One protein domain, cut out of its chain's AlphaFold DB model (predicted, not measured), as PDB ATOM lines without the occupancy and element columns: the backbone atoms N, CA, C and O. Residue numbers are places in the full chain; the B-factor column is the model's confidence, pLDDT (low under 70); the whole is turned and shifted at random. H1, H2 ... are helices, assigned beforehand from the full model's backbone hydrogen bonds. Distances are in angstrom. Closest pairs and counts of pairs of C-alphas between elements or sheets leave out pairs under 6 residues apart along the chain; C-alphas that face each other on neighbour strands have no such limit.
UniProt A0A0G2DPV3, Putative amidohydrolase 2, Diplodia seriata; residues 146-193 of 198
ATOM      1  N   LYS A 146     -50.016 -51.707 192.208       71.44
ATOM      2  CA  LYS A 146     -50.991 -50.662 191.792       71.44
ATOM      3  C   LYS A 146     -51.616 -49.902 192.971       71.44
ATOM      4  O   LYS A 146     -52.125 -48.806 192.791       71.44
ATOM      5  N   GLN A 147     -51.619 -50.527 194.139       78.44
ATOM      6  CA  GLN A 147     -52.062 -49.999 195.432       78.44
ATOM      7  C   GLN A 147     -50.884 -49.949 196.416       78.44
ATOM      8  O   GLN A 147     -49.799 -50.467 196.125       78.44
ATOM      9  N   ASP A 148     -51.099 -49.356 197.590       77.44
ATOM     10  CA  ASP A 148     -50.105 -49.370 198.662       77.44
ATOM     11  C   ASP A 148     -49.896 -50.774 199.264       77.44
ATOM     12  O   ASP A 148     -50.665 -51.719 199.050       77.44
ATOM     13  N   TYR A 149     -48.809 -50.918 200.020       65.50
ATOM     14  CA  TYR A 149     -48.434 -52.190 200.631       65.50
ATOM     15  C   TYR A 149     -49.458 -52.692 201.649       65.50
ATOM     16  O   TYR A 149     -49.684 -53.898 201.713       65.50
ATOM     17  N   THR A 150     -50.099 -51.802 202.408       73.19
ATOM     18  CA  THR A 150     -51.095 -52.170 203.423       73.19
ATOM     19  C   THR A 150     -52.310 -52.813 202.769       73.19
ATOM     20  O   THR A 150     -52.794 -53.837 203.253       73.19
ATOM     21  N   TYR A 151     -52.767 -52.271 201.637       79.19
ATOM     22  CA  TYR A 151     -53.848 -52.853 200.855       79.19
ATOM     23  C   TYR A 151     -53.514 -54.295 200.461       79.19
ATOM     24  O   TYR A 151     -54.241 -55.212 200.837       79.19
ATOM     25  N   TYR A 152     -52.392 -54.534 199.780       72.75
ATOM     26  CA  TYR A 152     -52.042 -55.894 199.354       72.75
ATOM     27  C   TYR A 152     -51.762 -56.833 200.527       72.75
ATOM     28  O   TYR A 152     -52.131 -58.004 200.470       72.75
ATOM     29  N   PHE A 153     -51.158 -56.335 201.604       68.81
ATOM     30  CA  PHE A 153     -50.896 -57.136 202.794       68.81
ATOM     31  C   PHE A 153     -52.200 -57.606 203.456       68.81
ATOM     32  O   PHE A 153     -52.317 -58.770 203.824       68.81
ATOM     33  N   LYS A 154     -53.223 -56.745 203.516       73.25
ATOM     34  CA  LYS A 154     -54.534 -57.088 204.092       73.25
ATOM     35  C   LYS A 154     -55.471 -57.827 203.134       73.25
ATOM     36  O   LYS A 154     -56.431 -58.430 203.600       73.25
ATOM     37  N   HIS A 155     -55.227 -57.799 201.821       74.81
ATOM     38  CA  HIS A 155     -56.163 -58.351 200.827       74.81
ATOM     39  C   HIS A 155     -55.614 -59.531 200.011       74.81
ATOM     40  O   HIS A 155     -56.397 -60.332 199.493       74.81
ATOM     41  N   ASN A 156     -54.295 -59.694 199.920       75.56
ATOM     42  CA  ASN A 156     -53.659 -60.644 199.001       75.56
ATOM     43  C   ASN A 156     -52.591 -61.526 199.659       75.56
ATOM     44  O   ASN A 156     -52.222 -62.545 199.079       75.56
ATOM     45  N   VAL A 157     -52.108 -61.167 200.848       69.62
ATOM     46  CA  VAL A 157     -51.112 -61.952 201.587       69.62
ATOM     47  C   VAL A 157     -51.814 -62.877 202.578       69.62
ATOM     48  O   VAL A 157     -52.795 -62.495 203.211       69.62
ATOM     49  N   HIS A 158     -51.316 -64.105 202.679       79.88
ATOM     50  CA  HIS A 158     -51.572 -65.012 203.796       79.88
ATOM     51  C   HIS A 158     -50.223 -65.267 204.462       79.88
ATOM     52  O   HIS A 158     -49.196 -65.281 203.779       79.88
ATOM     53  N   ILE A 159     -50.216 -65.432 205.777       74.88
ATOM     54  CA  ILE A 159     -48.998 -65.725 206.531       74.88
ATOM     55  C   ILE A 159     -49.075 -67.137 207.090       74.88
ATOM     56  O   ILE A 159     -50.166 -67.621 207.391       74.88
ATOM     57  N   THR A 160     -47.923 -67.776 207.263       74.31
ATOM     58  CA  THR A 160     -47.816 -69.053 207.967       74.31
ATOM     59  C   THR A 160     -47.148 -68.858 209.332       74.31
ATOM     60  O   THR A 160     -46.426 -67.884 209.541       74.31
ATOM     61  N   THR A 161     -47.388 -69.760 210.287       73.75
ATOM     62  CA  THR A 161     -46.737 -69.742 211.617       73.75
ATOM     63  C   THR A 161     -45.372 -70.437 211.652       73.75
ATOM     64  O   THR A 161     -44.850 -70.693 212.739       73.75
ATOM     65  N   SER A 162     -44.805 -70.780 210.492       70.88
ATOM     66  CA  SER A 162     -43.549 -71.533 210.401       70.88
ATOM     67  C   SER A 162     -42.434 -70.848 211.202       70.88
ATOM     68  O   SER A 162     -42.239 -69.634 211.134       70.88
ATOM     69  N   GLY A 163     -41.738 -71.623 212.038       58.56
ATOM     70  CA  GLY A 163     -40.642 -71.127 212.882       58.56
ATOM     71  C   GLY A 163     -41.007 -70.078 213.951       58.56
ATOM     72  O   GLY A 163     -40.103 -69.589 214.629       58.56
ATOM     73  N   ASN A 164     -42.288 -69.729 214.145       62.91
ATOM     74  CA  ASN A 164     -42.724 -68.689 215.086       62.91
ATOM     75  C   ASN A 164     -43.822 -69.181 216.052       62.91
ATOM     76  O   ASN A 164     -45.015 -68.935 215.868       62.91
ATOM     77  N   PHE A 165     -43.405 -69.834 217.140       70.88
ATOM     78  CA  PHE A 165     -44.283 -70.425 218.162       70.88
ATOM     79  C   PHE A 165     -44.757 -69.425 219.239       70.88
ATOM     80  O   PHE A 165     -44.887 -69.772 220.413       70.88
ATOM     81  N   ASN A 166     -44.999 -68.163 218.871       75.31
ATOM     82  CA  ASN A 166     -45.396 -67.104 219.801       75.31
ATOM     83  C   ASN A 166     -46.890 -66.752 219.679       75.31
ATOM     84  O   ASN A 166     -47.340 -66.176 218.688       75.31
ATOM     85  N   THR A 167     -47.668 -67.022 220.732       76.88
ATOM     86  CA  THR A 167     -49.114 -66.744 220.755       76.88
ATOM     87  C   THR A 167     -49.452 -65.254 220.653       76.88
ATOM     88  O   THR A 167     -50.455 -64.899 220.036       76.88
ATOM     89  N   ALA A 168     -48.655 -64.368 221.259       73.81
ATOM     90  CA  ALA A 168     -48.904 -62.928 221.194       73.81
ATOM     91  C   ALA A 168     -48.653 -62.381 219.779       73.81
ATOM     92  O   ALA A 168     -49.464 -61.604 219.279       73.81
ATOM     93  N   GLY A 169     -47.600 -62.857 219.109       68.00
ATOM     94  CA  GLY A 169     -47.304 -62.548 217.710       68.00
ATOM     95  C   GLY A 169     -48.414 -63.013 216.769       68.00
ATOM     96  O   GLY A 169     -48.878 -62.233 215.942       68.00
ATOM     97  N   LEU A 170     -48.930 -64.232 216.959       74.06
ATOM     98  CA  LEU A 170     -50.074 -64.719 216.181       74.06
ATOM     99  C   LEU A 170     -51.330 -63.859 216.401       74.06
ATOM    100  O   LEU A 170     -51.994 -63.491 215.436       74.06
ATOM    101  N   LYS A 171     -51.644 -63.485 217.650       73.25
ATOM    102  CA  LYS A 171     -52.780 -62.592 217.955       73.25
ATOM    103  C   LYS A 171     -52.631 -61.218 217.302       73.25
ATOM    104  O   LYS A 171     -53.616 -60.680 216.806       73.25
ATOM    105  N   PHE A 172     -51.418 -60.668 217.279       76.31
ATOM    106  CA  PHE A 172     -51.133 -59.420 216.577       76.31
ATOM    107  C   PHE A 172     -51.431 -59.548 215.078       76.31
ATOM    108  O   PHE A 172     -52.168 -58.736 214.528       76.31
ATOM    109  N   CYS A 173     -50.937 -60.606 214.432       71.69
ATOM    110  CA  CYS A 173     -51.211 -60.840 213.020       71.69
ATOM    111  C   CYS A 173     -52.708 -61.016 212.737       71.69
ATOM    112  O   CYS A 173     -53.227 -60.385 211.821       71.69
ATOM    113  N   ILE A 174     -53.424 -61.795 213.554       79.44
ATOM    114  CA  ILE A 174     -54.879 -61.957 213.424       79.44
ATOM    115  C   ILE A 174     -55.593 -60.600 213.508       79.44
ATOM    116  O   ILE A 174     -56.503 -60.351 212.722       79.44
ATOM    117  N   ASN A 175     -55.174 -59.710 214.410       80.50
ATOM    118  CA  ASN A 175     -55.765 -58.375 214.523       80.50
ATOM    119  C   ASN A 175     -55.474 -57.492 213.297       80.50
ATOM    120  O   ASN A 175     -56.329 -56.703 212.902       80.50
ATOM    121  N   GLU A 176     -54.294 -57.618 212.690       79.06
ATOM    122  CA  GLU A 176     -53.887 -56.760 211.572       79.06
ATOM    123  C   GLU A 176     -54.432 -57.199 210.211       79.06
ATOM    124  O   GLU A 176     -54.820 -56.345 209.405       79.06
ATOM    125  N   ILE A 177     -54.443 -58.508 209.945       79.31
ATOM    126  CA  ILE A 177     -54.797 -59.071 208.631       79.31
ATOM    127  C   ILE A 177     -56.013 -60.007 208.663       79.31
ATOM    128  O   ILE A 177     -56.481 -60.425 207.609       79.31
ATOM    129  N   GLY A 178     -56.564 -60.299 209.841       80.94
ATOM    130  CA  GLY A 178     -57.702 -61.200 210.008       80.94
ATOM    131  C   GLY A 178     -57.298 -62.669 210.159       80.94
ATOM    132  O   GLY A 178     -56.269 -63.120 209.651       80.94
ATOM    133  N   LEU A 179     -58.139 -63.435 210.864       83.56
ATOM    134  CA  LEU A 179     -57.909 -64.860 211.128       83.56
ATOM    135  C   LEU A 179     -57.859 -65.690 209.842       83.56
ATOM    136  O   LEU A 179     -57.005 -66.561 209.722       83.56
ATOM    137  N   ASP A 180     -58.709 -65.370 208.865       83.69
ATOM    138  CA  ASP A 180     -58.809 -66.095 207.589       83.69
ATOM    139  C   ASP A 180     -57.509 -66.055 206.765       83.69
ATOM    140  O   ASP A 180     -57.356 -66.797 205.797       83.69
ATOM    141  N   ARG A 181     -56.554 -65.198 207.154       81.06
ATOM    142  CA  ARG A 181     -55.253 -65.034 206.495       81.06
ATOM    143  C   ARG A 181     -54.079 -65.652 207.247       81.06
ATOM    144  O   ARG A 181     -52.951 -65.569 206.764       81.06
ATOM    145  N   CYS A 182     -54.324 -66.257 208.406       79.06
ATOM    146  CA  CYS A 182     -53.302 -66.912 209.212       79.06
ATOM    147  C   CYS A 182     -53.393 -68.431 209.025       79.06
ATOM    148  O   CYS A 182     -54.335 -69.072 209.486       79.06
ATOM    149  N   LEU A 183     -52.403 -69.005 208.347       80.69
ATOM    150  CA  LEU A 183     -52.301 -70.427 208.045       80.69
ATOM    151  C   LEU A 183     -51.299 -71.101 208.992       80.69
ATOM    152  O   LEU A 183     -50.347 -70.479 209.464       80.69
ATOM    153  N   TYR A 184     -51.495 -72.388 209.270       76.44
ATOM    154  CA  TYR A 184     -50.548 -73.151 210.077       76.44
ATOM    155  C   TYR A 184     -49.418 -73.718 209.211       76.44
ATOM    156  O   TYR A 184     -49.650 -74.226 208.114       76.44
ATOM    157  N   ALA A 185     -48.198 -73.648 209.730       74.62
ATOM    158  CA  ALA A 185     -47.022 -74.304 209.170       74.62
ATOM    159  C   ALA A 185     -46.024 -74.628 210.279       74.62
ATOM    160  O   ALA A 185     -45.966 -73.913 211.288       74.62
ATOM    161  N   ILE A 186     -45.227 -75.672 210.066       70.06
ATOM    162  CA  ILE A 186     -44.134 -76.075 210.951       70.06
ATOM    163  C   ILE A 186     -42.818 -75.530 210.382       70.06
ATOM    164  O   ILE A 186     -42.094 -74.820 211.087       70.06
ATOM    165  N   GLY A 187     -42.565 -75.782 209.092       62.31
ATOM    166  CA  GLY A 187     -41.312 -75.466 208.393       62.31
ATOM    167  C   GLY A 187     -40.344 -76.659 208.351       62.31
ATOM    168  O   GLY A 187     -40.663 -77.748 208.821       62.31
ATOM    169  N   GLU A 188     -39.140 -76.480 207.785       54.41
ATOM    170  CA  GLU A 188     -38.126 -77.546 207.712       54.41
ATOM    171  C   GLU A 188     -37.848 -78.176 209.078       54.41
ATOM    172  O   GLU A 188     -37.229 -77.577 209.951       54.41
ATOM    173  N   THR A 189     -38.310 -79.409 209.272       47.78
ATOM    174  CA  THR A 189     -38.293 -80.062 210.582       47.78
ATOM    175  C   THR A 189     -36.884 -80.232 211.164       47.78
ATOM    176  O   THR A 189     -35.932 -80.514 210.452       47.78
ATOM    177  N   GLY A 190     -36.743 -80.177 212.491       37.78
ATOM    178  CA  GLY A 190     -35.734 -81.006 213.159       37.78
ATOM    179  C   GLY A 190     -34.692 -80.342 214.052       37.78
ATOM    180  O   GLY A 190     -33.613 -80.905 214.184       37.78
ATOM    181  N   VAL A 191     -34.999 -79.247 214.746       31.80
ATOM    182  CA  VAL A 191     -34.473 -79.103 216.112       31.80
ATOM    183  C   VAL A 191     -35.556 -78.485 216.992       31.80
ATOM    184  O   VAL A 191     -35.847 -77.297 216.847       31.80
ATOM    185  N   PRO A 192     -36.147 -79.213 217.957       35.03
ATOM    186  CA  PRO A 192     -36.496 -78.541 219.187       35.03
ATOM    187  C   PRO A 192     -35.158 -78.084 219.774       35.03
ATOM    188  O   PRO A 192     -34.436 -78.870 220.385       35.03
ATOM    189  N   HIS A 193     -34.800 -76.813 219.590       33.38
ATOM    190  CA  HIS A 193     -33.988 -76.177 220.612       33.38
ATOM    191  C   HIS A 193     -34.844 -76.219 221.871       33.38
ATOM    192  O   HIS A 193     -35.725 -75.390 222.091       33.38
TER     193      HIS A 193
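AT A GLANCE: This is residues 146 to 193 of the 198 residues of the protein "Putative amidohydrolase 2" of Diplodia seriata (UniProt A0A0G2DPV3). From its first residue, this domain shows little regular structure: two helices, H1 then H2, meet near the end of H2 in a corner, and long loops make much of the rest. After H1 the link runs along the length and the chain folds back through H2; after H2 the chain turns again and passes beside that link, where the short stretch 182 to 183 is paired parallel with 159 to 160, and then runs on beyond the link to His 193 at the far end of the length. The printed part has 48 residues, 18 of them in the named helices, with no named strand: all helix by class. It is loose, with a radius of gyration of the C-alphas of 12.7 A, and elongated, spanning 41 by 21 by 15 A.

HOW THE PARTS SIT: Look first at H1, residues 149 to 155, then at H2, residues 167 to 177. They touch, the closest C-alphas being those of Lys 154 and Ile 177, 5.0 A apart. Their lines are about perpendicular, at 86 degrees. In H1 and H2 every O i to N i+4 pair is within hydrogen-bond range.

IN THESE COORDINATES: Find C-alpha 149 at (-48.434, -52.190, 200.631); from there H1 runs 9.9 A to C-alpha 155. H2 runs 15.4 A to C-alpha 177 at (-54.797, -59.071, 208.631).

THE WHOLE: The farthest C-alphas, of Lys 146 and His 193, are 42.1 A apart. The printed part has no cut, and the link from H1 to H2 is long. Mean pLDDT of the printed part is 70.1; residues 187 to 193 are among those under 70.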